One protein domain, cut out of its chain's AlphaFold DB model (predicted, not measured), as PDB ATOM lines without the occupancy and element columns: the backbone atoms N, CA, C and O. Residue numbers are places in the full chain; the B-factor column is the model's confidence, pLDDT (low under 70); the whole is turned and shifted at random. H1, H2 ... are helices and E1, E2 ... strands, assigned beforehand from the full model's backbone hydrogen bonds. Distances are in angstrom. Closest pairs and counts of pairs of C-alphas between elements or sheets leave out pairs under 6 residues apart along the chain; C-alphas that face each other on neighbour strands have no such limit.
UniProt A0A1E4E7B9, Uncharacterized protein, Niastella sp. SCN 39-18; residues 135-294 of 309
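Overview. This is residues 135 to 294 of the 309 residues of an uncharacterized protein of Niastella sp. SCN 39-18 (UniProt A0A1E4E7B9). What does the model look like? A head of crossed helices, H2 to H5 with the later part of H1, is joined by a narrow ribbon to a corner of two helices, H6 and H7; in the ribbon E1 runs on into E2, with E5 and E4 beside them and E3 as a third strand at the E2 end. H1 reaches from the head toward E5, and the link from H5 to H6 passes through the middle. What is it made of? The printed part has 160 residues, with seven named helices followed by five named strands, in two antiparallel sheets, E2 - E4 - E3 and E1 - E5; the class is mixed. How large is it? It is compact, with a radius of gyration of the C-alphas of 16.8 A and spans of 43 by 42 by 28 A.

Along the chain. Where are the helices? H1 is residues 135 to 152, 25.5 A long, from C-alpha 135 at (-24.248, -17.077, -24.212). H2 is 155 to 167, 18.1 A; H3 is 172 to 177; H4 is 179 to 196, 25.6 A. H5 is 201 to 205, H6 is 215 to 221, and H7 is 228 to 239, 16.9 A. Where are the strands? E1 is 243 to 246, E2 249 to 252, E3 270 to 273, E4 278 to 282, 12.6 A, and E5 286 to 289, ending at C-alpha 289 (-26.998, -12.803, -15.040).

Arrangement. What does the hub, H4, touch? It touches H1 about perpendicular at 77 degrees, closest C-alphas Arg 144 and Gln 183, 7.1 A, and H2 about perpendicular at 73 degrees, closest Leu 165 and Arg 185, 7.1 A. It touches H5, closest C-alphas Gln 190 and Ile 204, 6.2 A, and H3 only at the corner, closest Leu 175 and Leu 182, 4.8 A. How does H4 meet the sheet? In two layers, a helix on one face of a sheet, H4 is over E2 at a height over the sheet of 11.7 A, along the strands at 18 degrees on the local plane. How do the strands pair? N 250 and O 281 of E2 and E4 are 2.9 A apart, N 271 and O 280 of the hairpin E3 and E4 2.8 A, and N 244 and O 288 of E1 and E5 2.9 A, within hydrogen-bond range. What of H6, H7 and the helix backbones? H6 and H7 touch about perpendicular at 81 degrees, closest C-alphas Val 215 and Val 230, 6.0 A, and those of Gln 238 in H7 and Lys 244 in E1 are 5.8 A apart. In H1 to H7 every O i to N i+4 pair is within hydrogen-bond range.

Size, cuts and confidence. How far does it reach? The two C-alphas farthest apart, those of Asn 167 and Lys 225, are 46.1 A apart, and the printed part has no cut. Where is it long or uncertain? The link E2 to E3 is long, 17 residues, and residues 255 to 268 have pLDDT under 70.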
ATOM      1  N   GLU A 135     -25.587 -16.671 -23.768       95.56
ATOM      2  CA  GLU A 135     -24.248 -17.077 -24.212       95.56
ATOM      3  C   GLU A 135     -23.189 -16.770 -23.145       95.56
ATOM      4  O   GLU A 135     -22.358 -17.626 -22.835       95.56
ATOM      5  N   ILE A 136     -23.251 -15.586 -22.526       95.00
ATOM      6  CA  ILE A 136     -22.321 -15.200 -21.457       95.00
ATOM      7  C   ILE A 136     -22.449 -16.158 -20.268       95.00
ATOM      8  O   ILE A 136     -21.429 -16.634 -19.767       95.00
ATOM      9  N   ARG A 137     -23.682 -16.479 -19.858       93.81
ATOM     10  CA  ARG A 137     -23.972 -17.429 -18.776       93.81
ATOM     11  C   ARG A 137     -23.395 -18.814 -19.086       93.81
ATOM     12  O   ARG A 137     -22.644 -19.356 -18.282       93.81
ATOM     13  N   ARG A 138     -23.677 -19.367 -20.269       92.31
ATOM     14  CA  ARG A 138     -23.161 -20.681 -20.705       92.31
ATOM     15  C   ARG A 138     -21.638 -20.710 -20.783       92.31
ATOM     16  O   ARG A 138     -21.015 -21.726 -20.477       92.31
ATOM     17  N   ASN A 139     -21.015 -19.602 -21.174       93.75
ATOM     18  CA  ASN A 139     -19.563 -19.496 -21.184       93.75
ATOM     19  C   ASN A 139     -18.973 -19.524 -19.763       93.75
ATOM     20  O   ASN A 139     -17.986 -20.225 -19.549       93.75
ATOM     21  N   GLN A 140     -19.589 -18.836 -18.792       92.88
ATOM     22  CA  GLN A 140     -19.192 -18.924 -17.377       92.88
ATOM     23  C   GLN A 140     -19.314 -20.365 -16.857       92.88
ATOM     24  O   GLN A 140     -18.414 -20.856 -16.178       92.88
ATOM     25  N   GLU A 141     -20.385 -21.074 -17.230       91.69
ATOM     26  CA  GLU A 141     -20.568 -22.494 -16.897       91.69
ATOM     27  C   GLU A 141     -19.470 -23.367 -17.512       91.69
ATOM     28  O   GLU A 141     -18.870 -24.174 -16.809       91.69
ATOM     29  N   THR A 142     -19.137 -23.146 -18.785       92.12
ATOM     30  CA  THR A 142     -18.073 -23.885 -19.483       92.12
ATOM     31  C   THR A 142     -16.709 -23.661 -18.828       92.12
ATOM     32  O   THR A 142     -15.951 -24.608 -18.624       92.12
ATOM     33  N   GLN A 143     -16.386 -22.416 -18.464       91.50
ATOM     34  CA  GLN A 143     -15.136 -22.097 -17.770       91.50
ATOM     35  C   GLN A 143     -15.066 -22.737 -16.384       91.50
ATOM     36  O   GLN A 143     -14.007 -23.231 -16.000       91.50
ATOM     37  N   ARG A 144     -16.186 -22.766 -15.654       93.00
ATOM     38  CA  ARG A 144     -16.278 -23.464 -14.370       93.00
ATOM     39  C   ARG A 144     -16.057 -24.962 -14.546       93.00
ATOM     40  O   ARG A 144     -15.207 -25.514 -13.864       93.00
ATOM     41  N   SER A 145     -16.733 -25.607 -15.493       92.12
ATOM     42  CA  SER A 145     -16.517 -27.031 -15.782       92.12
ATOM     43  C   SER A 145     -15.065 -27.330 -16.163       92.12
ATOM     44  O   SER A 145     -14.508 -28.317 -15.699       92.12
ATOM     45  N   ALA A 146     -14.415 -26.454 -16.934       90.62
ATOM     46  CA  ALA A 146     -13.003 -26.603 -17.280       90.62
ATOM     47  C   ALA A 146     -12.056 -26.421 -16.077       90.62
ATOM     48  O   ALA A 146     -11.000 -27.049 -16.034       90.62
ATOM     49  N   LEU A 147     -12.403 -25.555 -15.116       90.88
ATOM     50  CA  LEU A 147     -11.675 -25.424 -13.849       90.88
ATOM     51  C   LEU A 147     -11.788 -26.713 -13.030       90.88
ATOM     52  O   LEU A 147     -10.765 -27.242 -12.615       90.88
ATOM     53  N   ILE A 148     -13.006 -27.223 -12.847       91.69
ATOM     54  CA  ILE A 148     -13.262 -28.450 -12.081       91.69
ATOM     55  C   ILE A 148     -12.543 -29.639 -12.713       91.69
ATOM     56  O   ILE A 148     -11.738 -30.278 -12.052       91.69
ATOM     57  N   PHE A 149     -12.698 -29.834 -14.025       91.94
ATOM     58  CA  PHE A 149     -11.997 -30.892 -14.751       91.94
ATOM     59  C   PHE A 149     -10.474 -30.829 -14.561       91.94
ATOM     60  O   PHE A 149      -9.816 -31.855 -14.417       91.94
ATOM     61  N   HIS A 150      -9.892 -29.626 -14.548       89.00
ATOM     62  CA  HIS A 150      -8.464 -29.463 -14.290       89.00
ATOM     63  C   HIS A 150      -8.078 -29.873 -12.863       89.00
ATOM     64  O   HIS A 150      -7.027 -30.480 -12.674       89.00
ATOM     65  N   LEU A 151      -8.893 -29.533 -11.864       90.31
ATOM     66  CA  LEU A 151      -8.648 -29.920 -10.475       90.31
ATOM     67  C   LEU A 151      -8.788 -31.435 -10.286       90.31
ATOM     68  O   LEU A 151      -7.903 -32.047  -9.699       90.31
ATOM     69  N   ASP A 152      -9.810 -32.048 -10.881       90.00
ATOM     70  CA  ASP A 152     -10.038 -33.496 -10.816       90.00
ATOM     71  C   ASP A 152      -8.896 -34.288 -11.472       90.00
ATOM     72  O   ASP A 152      -8.525 -35.370 -11.021       90.00
ATOM     73  N   LYS A 153      -8.282 -33.734 -12.527       92.25
ATOM     74  CA  LYS A 153      -7.090 -34.309 -13.170       92.25
ATOM     75  C   LYS A 153      -5.800 -34.122 -12.368       92.25
ATOM     76  O   LYS A 153      -4.801 -34.746 -12.712       92.25
ATOM     77  N   ASN A 154      -5.810 -33.311 -11.308       90.06
ATOM     78  CA  ASN A 154      -4.660 -33.064 -10.438       90.06
ATOM     79  C   ASN A 154      -5.043 -33.257  -8.954       90.06
ATOM     80  O   ASN A 154      -5.103 -32.275  -8.207       90.06
ATOM     81  N   PRO A 155      -5.260 -34.504  -8.488       91.56
ATOM     82  CA  PRO A 155      -5.801 -34.771  -7.150       91.56
ATOM     83  C   PRO A 155      -4.966 -34.195  -6.000       91.56
ATOM     84  O   PRO A 155      -5.519 -33.737  -5.007       91.56
ATOM     85  N   LEU A 156      -3.635 -34.165  -6.139       90.88
ATOM     86  CA  LEU A 156      -2.743 -33.572  -5.133       90.88
ATOM     87  C   LEU A 156      -3.003 -32.071  -4.953       90.88
ATOM     88  O   LEU A 156      -3.105 -31.589  -3.827       90.88
ATOM     89  N   LEU A 157      -3.156 -31.345  -6.066       88.94
ATOM     90  CA  LEU A 157      -3.485 -29.922  -6.050       88.94
ATOM     91  C   LEU A 157      -4.886 -29.701  -5.475       88.94
ATOM     92  O   LEU A 157      -5.069 -28.813  -4.650       88.94
ATOM     93  N   LEU A 158      -5.865 -30.510  -5.886       91.06
ATOM     94  CA  LEU A 158      -7.225 -30.423  -5.359       91.06
ATOM     95  C   LEU A 158      -7.248 -30.624  -3.838       91.06
ATOM     96  O   LEU A 158      -7.812 -29.792  -3.135       91.06
ATOM     97  N   ASN A 159      -6.583 -31.659  -3.322       91.19
ATOM     98  CA  ASN A 159      -6.523 -31.940  -1.888       91.19
ATOM     99  C   ASN A 159      -5.851 -30.807  -1.104       91.19
ATOM    100  O   ASN A 159      -6.379 -30.387  -0.076       91.19
ATOM    101  N   LEU A 160      -4.735 -30.267  -1.610       91.50
ATOM    102  CA  LEU A 160      -4.071 -29.106  -1.015       91.50
ATOM    103  C   LEU A 160      -5.028 -27.907  -0.926       91.50
ATOM    104  O   LEU A 160      -5.172 -27.294   0.131       91.50
ATOM    105  N   LEU A 161      -5.715 -27.586  -2.026       91.50
ATOM    106  CA  LEU A 161      -6.649 -26.463  -2.079       91.50
ATOM    107  C   LEU A 161      -7.851 -26.673  -1.152       91.50
ATOM    108  O   LEU A 161      -8.247 -25.737  -0.459       91.50
ATOM    109  N   LEU A 162      -8.415 -27.883  -1.101       92.88
ATOM    110  CA  LEU A 162      -9.514 -28.215  -0.194       92.88
ATOM    111  C   LEU A 162      -9.092 -28.063   1.270       92.88
ATOM    112  O   LEU A 162      -9.807 -27.413   2.026       92.88
ATOM    113  N   GLN A 163      -7.913 -28.563   1.652       92.19
ATOM    114  CA  GLN A 163      -7.373 -28.377   3.002       92.19
ATOM    115  C   GLN A 163      -7.224 -26.894   3.351       92.19
ATOM    116  O   GLN A 163      -7.660 -26.469   4.421       92.19
ATOM    117  N   CYS A 164      -6.681 -26.075   2.443       90.56
ATOM    118  CA  CYS A 164      -6.595 -24.629   2.654       90.56
ATOM    119  C   CYS A 164      -7.971 -23.989   2.882       90.56
ATOM    120  O   CYS A 164      -8.113 -23.143   3.763       90.56
ATOM    121  N   LEU A 165      -8.986 -24.387   2.110       93.75
ATOM    122  CA  LEU A 165     -10.340 -23.847   2.232       93.75
ATOM    123  C   LEU A 165     -11.039 -24.294   3.522       93.75
ATOM    124  O   LEU A 165     -11.697 -23.478   4.169       93.75
ATOM    125  N   VAL A 166     -10.882 -25.557   3.920       94.00
ATOM    126  CA  VAL A 166     -11.417 -26.086   5.185       94.00
ATOM    127  C   VAL A 166     -10.759 -25.391   6.377       94.00
ATOM    128  O   VAL A 166     -11.462 -24.949   7.283       94.00
ATOM    129  N   ASN A 167      -9.442 -25.164   6.334       91.19
ATOM    130  CA  ASN A 167      -8.723 -24.401   7.361       91.19
ATOM    131  C   ASN A 167      -9.195 -22.938   7.463       91.19
ATOM    132  O   ASN A 167      -9.064 -22.320   8.516       91.19
ATOM    133  N   GLN A 168      -9.778 -22.381   6.396       89.62
ATOM    134  CA  GLN A 168     -10.437 -21.066   6.397       89.62
ATOM    135  C   GLN A 168     -11.906 -21.117   6.864       89.62
ATOM    136  O   GLN A 168     -12.622 -20.121   6.753       89.62
ATOM    137  N   GLY A 169     -12.377 -22.261   7.367       92.12
ATOM    138  CA  GLY A 169     -13.737 -22.452   7.876       92.12
ATOM    139  C   GLY A 169     -14.788 -22.712   6.795       92.12
ATOM    140  O   GLY A 169     -15.978 -22.500   7.033       92.12
ATOM    141  N   CYS A 170     -14.391 -23.130   5.587       93.88
ATOM    142  CA  CYS A 170     -15.355 -23.522   4.560       93.88
ATOM    143  C   CYS A 170     -15.992 -24.887   4.871       93.88
ATOM    144  O   CYS A 170     -15.342 -25.797   5.373       93.88
ATOM    145  N   ASP A 171     -17.263 -25.038   4.496       92.94
ATOM    146  CA  ASP A 171     -18.010 -26.294   4.611       92.94
ATOM    147  C   ASP A 171     -17.510 -27.325   3.589       92.94
ATOM    148  O   ASP A 171     -17.748 -27.185   2.385       92.94
ATOM    149  N   GLU A 172     -16.834 -28.361   4.083       91.81
ATOM    150  CA  GLU A 172     -16.243 -29.441   3.292       91.81
ATOM    151  C   GLU A 172     -17.265 -30.161   2.405       91.81
ATOM    152  O   GLU A 172     -17.016 -30.380   1.219       91.81
ATOM    153  N   ARG A 173     -18.458 -30.462   2.933       91.12
ATOM    154  CA  ARG A 173     -19.486 -31.190   2.172       91.12
ATOM    155  C   ARG A 173     -19.931 -30.381   0.961       91.12
ATOM    156  O   ARG A 173     -20.121 -30.929  -0.124       91.12
ATOM    157  N   ARG A 174     -20.052 -29.062   1.127       93.94
ATOM    158  CA  ARG A 174     -20.405 -28.152   0.032       93.94
ATOM    159  C   ARG A 174     -19.272 -27.946  -0.961       93.94
ATOM    160  O   ARG A 174     -19.560 -27.779  -2.140       93.94
ATOM    161  N   LEU A 175     -18.014 -27.954  -0.520       91.00
ATOM    162  CA  LEU A 175     -16.866 -27.844  -1.428       91.00
ATOM    163  C   LEU A 175     -16.819 -29.001  -2.434       91.00
ATOM    164  O   LEU A 175     -16.447 -28.783  -3.583       91.00
ATOM    165  N   VAL A 176     -17.232 -30.202  -2.022       87.81
ATOM    166  CA  VAL A 176     -17.278 -31.380  -2.901       87.81
ATOM    167  C   VAL A 176     -18.558 -31.409  -3.745       87.81
ATOM    168  O   VAL A 176     -18.510 -31.713  -4.934       87.81
ATOM    169  N   ALA A 177     -19.711 -31.082  -3.152       89.31
ATOM    170  CA  ALA A 177     -21.008 -31.238  -3.813       89.31
ATOM    171  C   ALA A 177     -21.409 -30.068  -4.734       89.31
ATOM    172  O   ALA A 177     -22.218 -30.258  -5.643       89.31
ATOM    173  N   ASP A 178     -20.889 -28.858  -4.504       92.19
ATOM    174  CA  ASP A 178     -21.295 -27.644  -5.217       92.19
ATOM    175  C   ASP A 178     -20.102 -26.993  -5.947       92.19
ATOM    176  O   ASP A 178     -19.346 -26.207  -5.363       92.19
ATOM    177  N   PRO A 179     -19.954 -27.245  -7.264       90.69
ATOM    178  CA  PRO A 179     -18.910 -26.636  -8.085       90.69
ATOM    179  C   PRO A 179     -18.928 -25.104  -8.105       90.69
ATOM    180  O   PRO A 179     -17.901 -24.477  -8.375       90.69
ATOM    181  N   VAL A 180     -20.092 -24.481  -7.887       91.12
ATOM    182  CA  VAL A 180     -20.213 -23.019  -7.825       91.12
ATOM    183  C   VAL A 180     -19.599 -22.526  -6.529       91.12
ATOM    184  O   VAL A 180     -18.750 -21.636  -6.561       91.12
ATOM    185  N   TYR A 181     -19.966 -23.156  -5.416       93.56
ATOM    186  CA  TYR A 181     -19.403 -22.840  -4.111       93.56
ATOM    187  C   TYR A 181     -17.886 -23.022  -4.089       93.56
ATOM    188  O   TYR A 181     -17.167 -22.107  -3.687       93.56
ATOM    189  N   LEU A 182     -17.383 -24.154  -4.596       93.38
ATOM    190  CA  LEU A 182     -15.947 -24.402  -4.702       93.38
ATOM    191  C   LEU A 182     -15.242 -23.303  -5.508       93.38
ATOM    192  O   LEU A 182     -14.259 -22.730  -5.043       93.38
ATOM    193  N   GLN A 183     -15.759 -22.953  -6.689       93.56
ATOM    194  CA  GLN A 183     -15.178 -21.901  -7.528       93.56
ATOM    195  C   GLN A 183     -15.154 -20.535  -6.823       93.56
ATOM    196  O   GLN A 183     -14.153 -19.818  -6.905       93.56
ATOM    197  N   GLU A 184     -16.230 -20.162  -6.128       92.19
ATOM    198  CA  GLU A 184     -16.306 -18.904  -5.380       92.19
ATOM    199  C   GLU A 184     -15.294 -18.856  -4.232       92.19
ATOM    200  O   GLU A 184     -14.620 -17.836  -4.054       92.19
ATOM    201  N   ARG A 185     -15.143 -19.961  -3.493       94.38
ATOM    202  CA  ARG A 185     -14.175 -20.077  -2.396       94.38
ATOM    203  C   ARG A 185     -12.734 -20.088  -2.889       94.38
ATOM    204  O   ARG A 185     -11.908 -19.373  -2.331       94.38
ATOM    205  N   LEU A 186     -12.442 -20.776  -3.991       93.06
ATOM    206  CA  LEU A 186     -11.125 -20.719  -4.633       93.06
ATOM    207  C   LEU A 186     -10.761 -19.298  -5.071       93.06
ATOM    208  O   LEU A 186      -9.625 -18.865  -4.894       93.06
ATOM    209  N   LEU A 187     -11.721 -18.539  -5.609       91.81
ATOM    210  CA  LEU A 187     -11.477 -17.142  -5.956       91.81
ATOM    211  C   LEU A 187     -11.193 -16.291  -4.711       91.81
ATOM    212  O   LEU A 187     -10.312 -15.438  -4.757       91.81
ATOM    213  N   GLN A 188     -11.914 -16.509  -3.609       91.44
ATOM    214  CA  GLN A 188     -11.636 -15.821  -2.344       91.44
ATOM    215  C   GLN A 188     -10.238 -16.153  -1.821       91.44
ATOM    216  O   GLN A 188      -9.498 -15.228  -1.493       91.44
ATOM    217  N   LEU A 189      -9.847 -17.430  -1.841       91.19
ATOM    218  CA  LEU A 189      -8.504 -17.870  -1.472       91.19
ATOM    219  C   LEU A 189      -7.445 -17.139  -2.306       91.19
ATOM    220  O   LEU A 189      -6.566 -16.503  -1.738       91.19
ATOM    221  N   GLN A 190      -7.586 -17.113  -3.636       89.44
ATOM    222  CA  GLN A 190      -6.679 -16.376  -4.525       89.44
ATOM    223  C   GLN A 190      -6.588 -14.881  -4.189       89.44
ATOM    224  O   GLN A 190      -5.506 -14.295  -4.231       89.44
ATOM    225  N   VAL A 191      -7.718 -14.249  -3.863       89.12
ATOM    226  CA  VAL A 191      -7.770 -12.834  -3.472       89.12
ATOM    227  C   VAL A 191      -7.029 -12.590  -2.160       89.12
ATOM    228  O   VAL A 191      -6.249 -11.642  -2.085       89.12
ATOM    229  N   THR A 192      -7.242 -13.429  -1.149       87.81
ATOM    230  CA  THR A 192      -6.566 -13.330   0.151       87.81
ATOM    231  C   THR A 192      -5.066 -13.562  -0.000       87.81
ATOM    232  O   THR A 192      -4.265 -12.716   0.386       87.81
ATOM    233  N   THR A 193      -4.679 -14.630  -0.701       87.12
ATOM    234  CA  THR A 193      -3.283 -14.951  -1.018       87.12
ATOM    235  C   THR A 193      -2.586 -13.822  -1.780       87.12
ATOM    236  O   THR A 193      -1.418 -13.541  -1.525       87.12
ATOM    237  N   PHE A 194      -3.281 -13.138  -2.694       85.19
ATOM    238  CA  PHE A 194      -2.725 -11.972  -3.384       85.19
ATOM    239  C   PHE A 194      -2.467 -10.786  -2.442       85.19
ATOM    240  O   PHE A 194      -1.485 -10.065  -2.623       85.19
ATOM    241  N   LYS A 195      -3.350 -10.555  -1.466       85.00
ATOM    242  CA  LYS A 195      -3.213  -9.451  -0.506       85.00
ATOM    243  C   LYS A 195      -2.083  -9.697   0.481       85.00
ATOM    244  O   LYS A 195      -1.232  -8.828   0.634       85.00
ATOM    245  N   GLU A 196      -2.099 -10.864   1.110       82.56
ATOM    246  CA  GLU A 196      -1.274 -11.196   2.276       82.56
ATOM    247  C   GLU A 196       0.057 -11.850   1.885       82.56
ATOM    248  O   GLU A 196       1.042 -11.751   2.614       82.56
ATOM    249  N   GLY A 197       0.116 -12.469   0.704       72.50
ATOM    250  CA  GLY A 197       1.204 -13.360   0.321       72.50
ATOM    251  C   GLY A 197       1.038 -14.753   0.938       72.50
ATOM    252  O   GLY A 197       0.410 -14.933   1.975       72.50
ATOM    253  N   SER A 198       1.578 -15.773   0.272       74.19
ATOM    254  CA  SER A 198       1.625 -17.143   0.796       74.19
ATOM    255  C   SER A 198       2.832 -17.880   0.232       74.19
ATOM    256  O   SER A 198       3.286 -17.575  -0.874       74.19
ATOM    257  N   ALA A 199       3.324 -18.872   0.976       72.38
ATOM    258  CA  ALA A 199       4.364 -19.780   0.506       72.38
ATOM    259  C   ALA A 199       3.897 -20.611  -0.703       72.38
ATOM    260  O   ALA A 199       4.680 -20.823  -1.621       72.38
ATOM    261  N   ILE A 200       2.611 -20.981  -0.741       74.31
ATOM    262  CA  ILE A 200       1.982 -21.791  -1.803       74.31
ATOM    263  C   ILE A 200       1.221 -20.939  -2.835       74.31
ATOM    264  O   ILE A 200       0.187 -21.327  -3.385       74.31
ATOM    265  N   ILE A 201       1.664 -19.693  -3.033       76.94
ATOM    266  CA  ILE A 201       0.986 -18.746  -3.928       76.94
ATOM    267  C   ILE A 201       0.940 -19.248  -5.373       76.94
ATOM    268  O   ILE A 201      -0.038 -18.982  -6.069       76.94
ATOM    269  N   ASP A 202       1.962 -19.979  -5.816       74.25
ATOM    270  CA  ASP A 202       2.072 -20.437  -7.199       74.25
ATOM    271  C   ASP A 202       1.075 -21.575  -7.478       74.25
ATOM    272  O   ASP A 202       0.411 -21.575  -8.518       74.25
ATOM    273  N   GLU A 203       0.859 -22.468  -6.512       78.44
ATOM    274  CA  GLU A 203      -0.153 -23.525  -6.542       78.44
ATOM    275  C   GLU A 203      -1.568 -22.937  -6.496       78.44
ATOM    276  O   GLU A 203      -2.412 -23.290  -7.324       78.44
ATOM    277  N   ILE A 204      -1.822 -21.984  -5.590       80.56
ATOM    278  CA  ILE A 204      -3.127 -21.313  -5.456       80.56
ATOM    279  C   ILE A 204      -3.474 -20.524  -6.722       80.56
ATOM    280  O   ILE A 204      -4.626 -20.515  -7.165       80.56
ATOM    281  N   MET A 205      -2.488 -19.865  -7.330       77.81
ATOM    282  CA  MET A 205      -2.677 -19.053  -8.533       77.81
ATOM    283  C   MET A 205      -2.567 -19.852  -9.836       77.81
ATOM    284  O   MET A 205      -2.882 -19.299 -10.894       77.81
ATOM    285  N   SER A 206      -2.178 -21.135  -9.768       76.31
ATOM    286  CA  SER A 206      -1.908 -22.021 -10.914       76.31
ATOM    287  C   SER A 206      -3.014 -21.991 -11.975       76.31
ATOM    288  O   SER A 206      -2.761 -21.984 -13.186       76.31
ATOM    289  N   ARG A 207      -4.267 -21.901 -11.520       78.88
ATOM    290  CA  ARG A 207      -5.446 -21.779 -12.367       78.88
ATOM    291  C   ARG A 207      -6.365 -20.683 -11.855       78.88
ATOM    292  O   ARG A 207      -6.886 -20.752 -10.752       78.88
ATOM    293  N   ARG A 208      -6.639 -19.686 -12.695       80.31
ATOM    294  CA  ARG A 208      -7.560 -18.589 -12.368       80.31
ATOM    295  C   ARG A 208      -8.963 -19.124 -12.055       80.31
ATOM    296  O   ARG A 208      -9.582 -19.734 -12.923       80.31
ATOM    297  N   ALA A 209      -9.472 -18.823 -10.859       87.94
ATOM    298  CA  ALA A 209     -10.822 -19.202 -10.444       87.94
ATOM    299  C   ALA A 209     -11.900 -18.206 -10.911       87.94
ATOM    300  O   ALA A 209     -13.087 -18.481 -10.800       87.94
ATOM    301  N   ASP A 210     -11.524 -17.042 -11.443       88.12
ATOM    302  CA  ASP A 210     -12.462 -16.077 -12.031       88.12
ATOM    303  C   ASP A 210     -12.958 -16.552 -13.409       88.12
ATOM    304  O   ASP A 210     -12.260 -16.415 -14.414       88.12
ATOM    305  N   VAL A 211     -14.185 -17.083 -13.441       88.56
ATOM    306  CA  VAL A 211     -14.863 -17.662 -14.621       88.56
ATOM    307  C   VAL A 211     -15.472 -16.620 -15.576       88.56
ATOM    308  O   VAL A 211     -16.404 -16.913 -16.325       88.56
ATOM    309  N   ASN A 212     -14.989 -15.376 -15.548       88.94
ATOM    310  CA  ASN A 212     -15.473 -14.290 -16.402       88.94
ATOM    311  C   ASN A 212     -14.508 -13.997 -17.557       88.94
ATOM    312  O   ASN A 212     -13.288 -14.022 -17.414       88.94
ATOM    313  N   ARG A 213     -15.063 -13.615 -18.714       89.62
ATOM    314  CA  ARG A 213     -14.269 -13.099 -19.838       89.62
ATOM    315  C   ARG A 213     -13.988 -11.609 -19.677       89.62
ATOM    316  O   ARG A 213     -14.868 -10.811 -19.347       89.62
ATOM    317  N   GLY A 214     -12.758 -11.218 -19.997       88.00
ATOM    318  CA  GLY A 214     -12.383  -9.812 -20.122       88.00
ATOM    319  C   GLY A 214     -13.089  -9.135 -21.299       88.00
ATOM    320  O   GLY A 214     -13.541  -9.789 -22.235       88.00
ATOM    321  N   VAL A 215     -13.139  -7.800 -21.283       90.56
ATOM    322  CA  VAL A 215     -13.780  -6.992 -22.341       90.56
ATOM    323  C   VAL A 215     -13.190  -7.298 -23.725       90.56
ATOM    324  O   VAL A 215     -13.948  -7.417 -24.683       90.56
ATOM    325  N   LYS A 216     -11.861  -7.465 -23.824       90.50
ATOM    326  CA  LYS A 216     -11.181  -7.854 -25.072       90.50
ATOM    327  C   LYS A 216     -11.661  -9.222 -25.570       90.50
ATOM    328  O   LYS A 216     -12.083  -9.335 -26.711       90.50
ATOM    329  N   LYS A 217     -11.702 -10.221 -24.681       91.25
ATOM    330  CA  LYS A 217     -12.091 -11.589 -25.040       91.25
ATOM    331  C   LYS A 217     -13.558 -11.699 -25.459       91.25
ATOM    332  O   LYS A 217     -13.858 -12.360 -26.441       91.25
ATOM    333  N   ILE A 218     -14.469 -11.000 -24.773       93.31
ATOM    334  CA  ILE A 218     -15.871 -10.907 -25.223       93.31
ATOM    335  C   ILE A 218     -15.942 -10.232 -26.596       93.31
ATOM    336  O   ILE A 218     -16.738 -10.640 -27.432       93.31
ATOM    337  N   ALA A 219     -15.127  -9.199 -26.841       92.50
ATOM    338  CA  ALA A 219     -15.133  -8.506 -28.123       92.50
ATOM    339  C   ALA A 219     -14.720  -9.441 -29.263       92.50
ATOM    340  O   ALA A 219     -15.424  -9.498 -30.261       92.50
ATOM    341  N   GLU A 220     -13.645 -10.205 -29.077       92.25
ATOM    342  CA  GLU A 220     -13.199 -11.235 -30.020       92.25
ATOM    343  C   GLU A 220     -14.277 -12.306 -30.236       92.25
ATOM    344  O   GLU A 220     -14.710 -12.519 -31.364       92.25
ATOM    345  N   ASP A 221     -14.768 -12.922 -29.155       92.19
ATOM    346  CA  ASP A 221     -15.724 -14.034 -29.229       92.19
ATOM    347  C   ASP A 221     -17.074 -13.616 -29.843       92.19
ATOM    348  O   ASP A 221     -17.734 -14.411 -30.504       92.19
ATOM    349  N   HIS A 222     -17.508 -12.368 -29.633       93.94
ATOM    350  CA  HIS A 222     -18.761 -11.828 -30.185       93.94
ATOM    351  C   HIS A 222     -18.553 -11.075 -31.507       93.94
ATOM    352  O   HIS A 222     -19.478 -10.408 -31.975       93.94
ATOM    353  N   GLY A 223     -17.349 -11.115 -32.088       90.12
ATOM    354  CA  GLY A 223     -17.044 -10.500 -33.381       90.12
ATOM    355  C   GLY A 223     -17.127  -8.968 -33.403       90.12
ATOM    356  O   GLY A 223     -17.506  -8.397 -34.421       90.12
ATOM    357  N   TYR A 224     -16.850  -8.283 -32.289       90.19
ATOM    358  CA  TYR A 224     -16.765  -6.822 -32.215       90.19
ATOM    359  C   TYR A 224     -15.388  -6.298 -32.649       90.19
ATOM    360  O   TYR A 224     -14.351  -6.754 -32.183       90.19
ATOM    361  N   LYS A 225     -15.387  -5.200 -33.409       87.44
ATOM    362  CA  LYS A 225     -14.183  -4.524 -33.911       87.44
ATOM    363  C   LYS A 225     -13.362  -3.901 -32.790       87.44
ATOM    364  O   LYS A 225     -12.152  -3.763 -32.914       87.44
ATOM    365  N   HIS A 226     -14.027  -3.443 -31.728       89.50
ATOM    366  CA  HIS A 226     -13.369  -2.723 -30.649       89.50
ATOM    367  C   HIS A 226     -13.919  -3.127 -29.270       89.50
ATOM    368  O   HIS A 226     -15.139  -3.121 -29.078       89.50
ATOM    369  N   PRO A 227     -13.056  -3.350 -28.257       90.62
ATOM    370  CA  PRO A 227     -13.473  -3.695 -26.891       90.62
ATOM    371  C   PRO A 227     -14.462  -2.704 -26.255       90.62
ATOM    372  O   PRO A 227     -15.344  -3.088 -25.492       90.62
ATOM    373  N   ARG A 228     -14.387  -1.415 -26.615       90.75
ATOM    374  CA  ARG A 228     -15.342  -0.376 -26.160       90.75
ATOM    375  C   ARG A 228     -16.810  -0.724 -26.459       90.75
ATOM    376  O   ARG A 228     -17.689  -0.317 -25.700       90.75
ATOM    377  N   SER A 229     -17.088  -1.488 -27.515       90.56
ATOM    378  CA  SER A 229     -18.447  -1.936 -27.842       90.56
ATOM    379  C   SER A 229     -19.013  -2.901 -26.796       90.56
ATOM    380  O   SER A 229     -20.208  -2.864 -26.514       90.56
ATOM    381  N   VAL A 230     -18.158  -3.695 -26.147       92.38
ATOM    382  CA  VAL A 230     -18.560  -4.570 -25.039       92.38
ATOM    383  C   VAL A 230     -18.888  -3.754 -23.788       92.38
ATOM    384  O   VAL A 230     -19.835  -4.075 -23.077       92.38
ATOM    385  N   THR A 231     -18.183  -2.648 -23.531       91.75
ATOM    386  CA  THR A 231     -18.554  -1.725 -22.441       91.75
ATOM    387  C   THR A 231     -19.955  -1.147 -22.655       91.75
ATOM    388  O   THR A 231     -20.737  -1.042 -21.709       91.75
ATOM    389  N   TYR A 232     -20.303  -0.808 -23.903       92.38
ATOM    390  CA  TYR A 232     -21.665  -0.400 -24.250       92.38
ATOM    391  C   TYR A 232     -22.672  -1.536 -24.025       92.38
ATOM    392  O   TYR A 232     -23.679  -1.302 -23.363       92.38
ATOM    393  N   LEU A 233     -22.374  -2.756 -24.490       93.19
ATOM    394  CA  LEU A 233     -23.213  -3.939 -24.261       93.19
ATOM    395  C   LEU A 233     -23.515  -4.137 -22.769       93.19
ATOM    396  O   LEU A 233     -24.679  -4.225 -22.398       93.19
ATOM    397  N   LYS A 234     -22.490  -4.132 -21.906       94.31
ATOM    398  CA  LYS A 234     -22.642  -4.294 -20.447       94.31
ATOM    399  C   LYS A 234     -23.602  -3.267 -19.845       94.31
ATOM    400  O   LYS A 234     -24.492  -3.626 -19.081       94.31
ATOM    401  N   ARG A 235     -23.459  -1.996 -20.232       94.19
ATOM    402  CA  ARG A 235     -24.353  -0.912 -19.796       94.19
ATOM    403  C   ARG A 235     -25.794  -1.130 -20.265       94.19
ATOM    404  O   ARG A 235     -26.716  -0.850 -19.508       94.19
ATOM    405  N   VAL A 236     -25.996  -1.627 -21.486       93.81
ATOM    406  CA  VAL A 236     -27.338  -1.935 -22.003       93.81
ATOM    407  C   VAL A 236     -27.960  -3.113 -21.255       93.81
ATOM    408  O   VAL A 236     -29.088  -2.987 -20.793       93.81
ATOM    409  N   LEU A 237     -27.225  -4.213 -21.059       94.38
ATOM    410  CA  LEU A 237     -27.704  -5.370 -20.292       94.38
ATOM    411  C   LEU A 237     -28.086  -4.986 -18.854       94.38
ATOM    412  O   LEU A 237     -29.096  -5.460 -18.338       94.38
ATOM    413  N   GLN A 238     -27.315  -4.094 -18.229       94.12
ATOM    414  CA  GLN A 238     -27.625  -3.561 -16.905       94.12
ATOM    415  C   GLN A 238     -28.878  -2.677 -16.909       94.12
ATOM    416  O   GLN A 238     -29.743  -2.854 -16.056       94.12
ATOM    417  N   LYS A 239     -29.007  -1.760 -17.878       93.44
ATOM    418  CA  LYS A 239     -30.183  -0.882 -18.011       93.44
ATOM    419  C   LYS A 239     -31.473  -1.674 -18.240       93.44
ATOM    420  O   LYS A 239     -32.514  -1.282 -17.735       93.44
ATOM    421  N   LEU A 240     -31.396  -2.777 -18.984       92.06
ATOM    422  CA  LEU A 240     -32.522  -3.678 -19.245       92.06
ATOM    423  C   LEU A 240     -32.811  -4.641 -18.082       92.06
ATOM    424  O   LEU A 240     -33.660  -5.512 -18.221       92.06
ATOM    425  N   GLY A 241     -32.082  -4.552 -16.964       90.94
ATOM    426  CA  GLY A 241     -32.278  -5.448 -15.823       90.94
ATOM    427  C   GLY A 241     -31.944  -6.914 -16.117       90.94
ATOM    428  O   GLY A 241     -32.421  -7.799 -15.413       90.94
ATOM    429  N   ILE A 242     -31.127  -7.201 -17.138       93.81
ATOM    430  CA  ILE A 242     -30.735  -8.573 -17.509       93.81
ATOM    431  C   ILE A 242     -29.587  -9.066 -16.627       93.81
ATOM    432  O   ILE A 242     -29.535 -10.243 -16.267       93.81
ATOM    433  N   CYS A 243     -28.656  -8.177 -16.273       93.50
ATOM    434  CA  CYS A 243     -27.521  -8.523 -15.425       93.50
ATOM    435  C   CYS A 243     -27.096  -7.389 -14.494       93.50
ATOM    436  O   CYS A 243     -27.244  -6.209 -14.815       93.50
ATOM    437  N   LYS A 244     -26.443  -7.749 -13.388       93.25
ATOM    438  CA  LYS A 244     -25.646  -6.827 -12.576       93.25
ATOM    439  C   LYS A 244     -24.180  -6.909 -13.001       93.25
ATOM    440  O   LYS A 244     -23.616  -7.998 -13.088       93.25
ATOM    441  N   VAL A 245     -23.563  -5.755 -13.241       92.62
ATOM    442  CA  VAL A 245     -22.132  -5.646 -13.561       92.62
ATOM    443  C   VAL A 245     -21.382  -5.258 -12.293       92.62
ATOM    444  O   VAL A 245     -21.611  -4.178 -11.749       92.62
ATOM    445  N   VAL A 246     -20.483  -6.120 -11.824       90.81
ATOM    446  CA  VAL A 246     -19.643  -5.857 -10.649       90.81
ATOM    447  C   VAL A 246     -18.199  -5.709 -11.107       90.81
ATOM    448  O   VAL A 246     -17.566  -6.676 -11.528       90.81
ATOM    449  N   LYS A 247     -17.675  -4.483 -11.033       87.50
ATOM    450  CA  LYS A 247     -16.251  -4.223 -11.267       87.50
ATOM    451  C   LYS A 247     -15.457  -4.754 -10.082       87.50
ATOM    452  O   LYS A 247     -15.789  -4.446  -8.941       87.50
ATOM    453  N   ARG A 248     -14.416  -5.538 -10.352       85.31
ATOM    454  CA  ARG A 248     -13.591  -6.165  -9.318       85.31
ATOM    455  C   ARG A 248     -12.131  -5.807  -9.535       85.31
ATOM    456  O   ARG A 248     -11.563  -6.066 -10.594       85.31
ATOM    457  N   PHE A 249     -11.524  -5.217  -8.521       87.94
ATOM    458  CA  PHE A 249     -10.081  -5.081  -8.429       87.94
ATOM    459  C   PHE A 249      -9.664  -5.318  -6.985       87.94
ATOM    460  O   PHE A 249     -10.449  -5.107  -6.062       87.94
ATOM    461  N   VAL A 250      -8.433  -5.775  -6.809       87.81
ATOM    462  CA  VAL A 250      -7.846  -6.041  -5.499       87.81
ATOM    463  C   VAL A 250      -6.565  -5.238  -5.392       87.81
ATOM    464  O   VAL A 250      -5.792  -5.184  -6.348       87.81
ATOM    465  N   LEU A 251      -6.360  -4.588  -4.253       88.31
ATOM    466  CA  LEU A 251      -5.125  -3.885  -3.929       88.31
ATOM    467  C   LEU A 251      -4.331  -4.725  -2.930       88.31
ATOM    468  O   LEU A 251      -4.924  -5.352  -2.053       88.31
ATOM    469  N   SER A 252      -3.016  -4.741  -3.097       85.44
ATOM    470  CA  SER A 252      -2.052  -5.314  -2.162       85.44
ATOM    471  C   SER A 252      -0.944  -4.292  -1.927       85.44
ATOM    472  O   SER A 252      -0.469  -3.673  -2.884       85.44
ATOM    473  N   ASP A 253      -0.525  -4.131  -0.676       83.69
ATOM    474  CA  ASP A 253       0.602  -3.267  -0.299       83.69
ATOM    475  C   ASP A 253       1.950  -3.889  -0.688       83.69
ATOM    476  O   ASP A 253       2.961  -3.200  -0.837       83.69
ATOM    477  N   ALA A 254       1.974  -5.201  -0.938       74.06
ATOM    478  CA  ALA A 254       3.150  -5.858  -1.467       74.06
ATOM    479  C   ALA A 254       3.391  -5.413  -2.914       74.06
ATOM    480  O   ALA A 254       2.498  -5.440  -3.771       74.06
ATOM    481  N   ARG A 255       4.644  -5.072  -3.235       68.50
ATOM    482  CA  ARG A 255       5.097  -4.942  -4.625       68.50
ATOM    483  C   ARG A 255       5.166  -6.336  -5.240       68.50
ATOM    484  O   ARG A 255       6.221  -6.967  -5.268       68.50
ATOM    485  N   CYS A 256       4.031  -6.827  -5.723       60.62
ATOM    486  CA  CYS A 256       3.923  -8.166  -6.264       60.62
ATOM    487  C   CYS A 256       4.648  -8.207  -7.619       60.62
ATOM    488  O   CYS A 256       4.146  -7.744  -8.642       60.62
ATOM    489  N   ARG A 257       5.888  -8.714  -7.605       52.12
ATOM    490  CA  ARG A 257       6.682  -9.029  -8.807       52.12
ATOM    491  C   ARG A 257       6.318 -10.395  -9.401       52.12
ATOM    492  O   ARG A 257       6.824 -10.741 -10.464       52.12
ATOM    493  N   ARG A 258       5.461 -11.167  -8.725       52.22
ATOM    494  CA  ARG A 258       5.011 -12.490  -9.164       52.22
ATOM    495  C   ARG A 258       3.814 -12.326 -10.096       52.22
ATOM    496  O   ARG A 258       2.657 -12.429  -9.710       52.22
ATOM    497  N   TYR A 259       4.111 -11.965 -11.340       53.22
ATOM    498  CA  TYR A 259       3.139 -12.047 -12.423       53.22
ATOM    499  C   TYR A 259       2.956 -13.519 -12.765       53.22
ATOM    500  O   TYR A 259       3.946 -14.225 -12.938       53.22
ATOM    501  N   PHE A 260       1.716 -13.973 -12.918       50.69
ATOM    502  CA  PHE A 260       1.477 -15.306 -13.453       50.69
ATOM    503  C   PHE A 260       1.956 -15.343 -14.913       50.69
ATOM    504  O   PHE A 260       1.326 -14.749 -15.795       50.69
ATOM    505  N   THR A 261       3.099 -15.979 -15.163       43.69
ATOM    506  CA  THR A 261       3.642 -16.212 -16.502       43.69
ATOM    507  C   THR A 261       3.017 -17.486 -17.050       43.69
ATOM    508  O   THR A 261       3.266 -18.582 -16.569       43.69
ATOM    509  N   GLN A 262       2.189 -17.364 -18.085       43.09
ATOM    510  CA  GLN A 262       1.868 -18.522 -18.916       43.09
ATOM    511  C   GLN A 262       2.797 -18.446 -20.127       43.09
ATOM    512  O   GLN A 262       2.737 -17.468 -20.869       43.09
ATOM    513  N   ALA A 263       3.691 -19.428 -20.274       44.16
ATOM    514  CA  ALA A 263       4.681 -19.481 -21.356       44.16
ATOM    515  C   ALA A 263       5.581 -18.223 -21.466       44.16
ATOM    516  O   ALA A 263       5.836 -17.723 -22.555       44.16
ATOM    517  N   GLY A 264       6.030 -17.666 -20.332       42.44
ATOM    518  CA  GLY A 264       6.973 -16.534 -20.311       42.44
ATOM    519  C   GLY A 264       6.377 -15.151 -20.619       42.44
ATOM    520  O   GLY A 264       7.072 -14.146 -20.489       42.44
ATOM    521  N   VAL A 265       5.086 -15.057 -20.953       49.34
ATOM    522  CA  VAL A 265       4.408 -13.776 -21.218       49.34
ATOM    523  C   VAL A 265       3.727 -13.265 -19.944       49.34
ATOM    524  O   VAL A 265       2.980 -13.995 -19.287       49.34
ATOM    525  N   ARG A 266       3.965 -11.992 -19.584       51.38
ATOM    526  CA  ARG A 266       3.244 -11.311 -18.491       51.38
ATOM    527  C   ARG A 266       1.746 -11.328 -18.796       51.38
ATOM    528  O   ARG A 266       1.323 -10.730 -19.783       51.38
ATOM    529  N   LYS A 267       0.930 -11.963 -17.953       54.94
ATOM    530  CA  LYS A 267      -0.525 -11.878 -18.113       54.94
ATOM    531  C   LYS A 267      -1.048 -10.477 -17.783       54.94
ATOM    532  O   LYS A 267      -0.777  -9.935 -16.710       54.94
ATOM    533  N   ASP A 268      -1.853  -9.950 -18.706       55.03
ATOM    534  CA  ASP A 268      -2.722  -8.784 -18.531       55.03
ATOM    535  C   ASP A 268      -3.499  -8.904 -17.203       55.03
ATOM    536  O   ASP A 268      -4.236  -9.869 -16.992       55.03
ATOM    537  N   GLY A 269      -3.350  -7.928 -16.303       70.75
ATOM    538  CA  GLY A 269      -4.169  -7.854 -15.087       70.75
ATOM    539  C   GLY A 269      -3.518  -7.136 -13.911       70.75
ATOM    540  O   GLY A 269      -4.213  -6.433 -13.182       70.75
ATOM    541  N   TYR A 270      -2.203  -7.243 -13.741       78.50
ATOM    542  CA  TYR A 270      -1.491  -6.630 -12.613       78.50
ATOM    543  C   TYR A 270      -0.900  -5.271 -12.986       78.50
ATOM    544  O   TYR A 270      -0.306  -5.114 -14.051       78.50
ATOM    545  N   MET A 271      -1.039  -4.287 -12.102       82.88
ATOM    546  CA  MET A 271      -0.525  -2.935 -12.306       82.88
ATOM    547  C   MET A 271       0.042  -2.386 -11.002       82.88
ATOM    548  O   MET A 271      -0.654  -2.342  -9.994       82.88
ATOM    549  N   TRP A 272       1.296  -1.940 -11.024       84.50
ATOM    550  CA  TRP A 272       1.888  -1.228  -9.895       84.50
ATOM    551  C   TRP A 272       1.449   0.237  -9.916       84.50
ATOM    552  O   TRP A 272       1.745   0.962 -10.867       84.50
ATOM    553  N   LEU A 273       0.753   0.665  -8.870       87.00
ATOM    554  CA  LEU A 273       0.376   2.050  -8.634       87.00
ATOM    555  C   LEU A 273       1.538   2.733  -7.912       87.00
ATOM    556  O   LEU A 273       1.718   2.542  -6.712       87.00
ATOM    557  N   LYS A 274       2.356   3.488  -8.657       85.94
ATOM    558  CA  LYS A 274       3.576   4.121  -8.127       85.94
ATOM    559  C   LYS A 274       3.280   5.049  -6.950       85.94
ATOM    560  O   LYS A 274       3.946   4.925  -5.927       85.94
ATOM    561  N   ASP A 275       2.267   5.899  -7.090       88.19
ATOM    562  CA  ASP A 275       1.939   6.936  -6.104       88.19
ATOM    563  C   ASP A 275       1.389   6.327  -4.810       88.19
ATOM    564  O   ASP A 275       1.810   6.688  -3.717       88.19
ATOM    565  N   ALA A 276       0.513   5.327  -4.939       85.94
ATOM    566  CA  ALA A 276      -0.064   4.608  -3.804       85.94
ATOM    567  C   ALA A 276       0.868   3.530  -3.221       85.94
ATOM    568  O   ALA A 276       0.542   2.946  -2.195       85.94
ATOM    569  N   LYS A 277       1.995   3.224  -3.882       87.00
ATOM    570  CA  LYS A 277       2.884   2.091  -3.569       87.00
ATOM    571  C   LYS A 277       2.123   0.769  -3.367       87.00
ATOM    572  O   LYS A 277       2.436  -0.002  -2.469       87.00
ATOM    573  N   GLN A 278       1.153   0.496  -4.238       88.06
ATOM    574  CA  GLN A 278       0.299  -0.693  -4.167       88.06
ATOM    575  C   GLN A 278       0.270  -1.450  -5.493       88.06
ATOM    576  O   GLN A 278       0.275  -0.856  -6.574       88.06
ATOM    577  N   THR A 279       0.173  -2.777  -5.435       86.25
ATOM    578  CA  THR A 279      -0.121  -3.595  -6.611       86.25
ATOM    579  C   THR A 279      -1.623  -3.770  -6.753       86.25
ATOM    580  O   THR A 279      -2.297  -4.290  -5.870       86.25
ATOM    581  N   ARG A 280      -2.148  -3.388  -7.913       87.06
ATOM    582  CA  ARG A 280      -3.537  -3.594  -8.299       87.06
ATOM    583  C   ARG A 280      -3.672  -4.830  -9.175       87.06
ATOM    584  O   ARG A 280      -3.113  -4.874 -10.269       87.06
ATOM    585  N   TRP A 281      -4.477  -5.789  -8.739       86.62
ATOM    586  CA  TRP A 281      -4.950  -6.899  -9.556       86.62
ATOM    587  C   TRP A 281      -6.321  -6.567 -10.147       86.62
ATOM    588  O   TRP A 281      -7.312  -6.406  -9.435       86.62
ATOM    589  N   ASN A 282      -6.378  -6.425 -11.469       85.62
ATOM    590  CA  ASN A 282      -7.608  -6.231 -12.223       85.62
ATOM    591  C   ASN A 282      -8.210  -7.588 -12.576       85.62
ATOM    592  O   ASN A 282      -7.725  -8.286 -13.469       85.62
ATOM    593  N   LEU A 283      -9.296  -7.930 -11.889       86.75
ATOM    594  CA  LEU A 283     -10.143  -9.054 -12.253       86.75
ATOM    595  C   LEU A 283     -11.067  -8.652 -13.407       86.75
ATOM    596  O   LEU A 283     -11.198  -7.476 -13.760       86.75
ATOM    597  N   CYS A 284     -11.701  -9.638 -14.038       88.75
ATOM    598  CA  CYS A 284     -12.697  -9.340 -15.054       88.75
ATOM    599  C   CYS A 284     -13.970  -8.827 -14.371       88.75
ATOM    600  O   CYS A 284     -14.297  -9.241 -13.260       88.75
ATOM    601  N   ASP A 285     -14.700  -7.916 -15.027       87.69
ATOM    602  CA  ASP A 285     -16.010  -7.519 -14.503       87.69
ATOM    603  C   ASP A 285     -16.900  -8.761 -14.421       87.69
ATOM    604  O   ASP A 285     -17.072  -9.470 -15.418       87.69
ATOM    605  N   GLN A 286     -17.496  -8.988 -13.257       88.06
ATOM    606  CA  GLN A 286     -18.441 -10.074 -13.072       88.06
ATOM    607  C   GLN A 286     -19.792  -9.655 -13.649       88.06
ATOM    608  O   GLN A 286     -20.373  -8.645 -13.237       88.06
ATOM    609  N   LEU A 287     -20.291 -10.444 -14.596       90.44
ATOM    610  CA  LEU A 287     -21.640 -10.309 -15.133       90.44
ATOM    611  C   LEU A 287     -22.533 -11.315 -14.415       90.44
ATOM    612  O   LEU A 287     -22.524 -12.498 -14.742       90.44
ATOM    613  N   ILE A 288     -23.265 -10.847 -13.408       90.62
ATOM    614  CA  ILE A 288     -24.229 -11.665 -12.672       90.62
ATOM    615  C   ILE A 288     -25.534 -11.622 -13.459       90.62
ATOM    616  O   ILE A 288     -26.252 -10.621 -13.425       90.62
ATOM    617  N   ILE A 289     -25.791 -12.677 -14.226       90.25
ATOM    618  CA  ILE A 289     -26.998 -12.803 -15.040       90.25
ATOM    619  C   ILE A 289     -28.194 -13.114 -14.133       90.25
ATOM    620  O   ILE A 289     -28.120 -13.974 -13.258       90.25
ATOM    621  N   ASN A 290     -29.311 -12.414 -14.332       86.75
ATOM    622  CA  ASN A 290     -30.510 -12.621 -13.531       86.75
ATOM    623  C   ASN A 290     -31.182 -13.950 -13.906       86.75
ATOM    624  O   ASN A 290     -31.861 -14.053 -14.927       86.75
ATOM    625  N   ASN A 291     -31.053 -14.955 -13.034       76.06
ATOM    626  CA  ASN A 291     -31.616 -16.300 -13.236       76.06
ATOM    627  C   ASN A 291     -33.142 -16.318 -13.409       76.06
ATOM    628  O   ASN A 291     -33.689 -17.275 -13.948       76.06
ATOM    629  N   LYS A 292     -33.852 -15.247 -13.027       78.81
ATOM    630  CA  LYS A 292     -35.291 -15.109 -13.302       78.81
ATOM    631  C   LYS A 292     -35.615 -15.295 -14.789       78.81
ATOM    632  O   LYS A 292     -36.682 -15.833 -15.080       78.81
ATOM    633  N   ASN A 293     -34.682 -14.934 -15.675       78.38
ATOM    634  CA  ASN A 293     -34.827 -15.002 -17.126       78.38
ATOM    635  C   ASN A 293     -34.460 -16.370 -17.731       78.38
ATOM    636  O   ASN A 293     -34.763 -16.621 -18.890       78.38
ATOM    637  N   PHE A 294     -33.834 -17.270 -16.967       76.00
ATOM    638  CA  PHE A 294     -33.311 -18.542 -17.471       76.00
ATOM    639  C   PHE A 294     -33.751 -19.661 -16.527       76.00
ATOM    640  O   PHE A 294     -33.157 -19.860 -15.468       76.00
TER     641      PHE A 294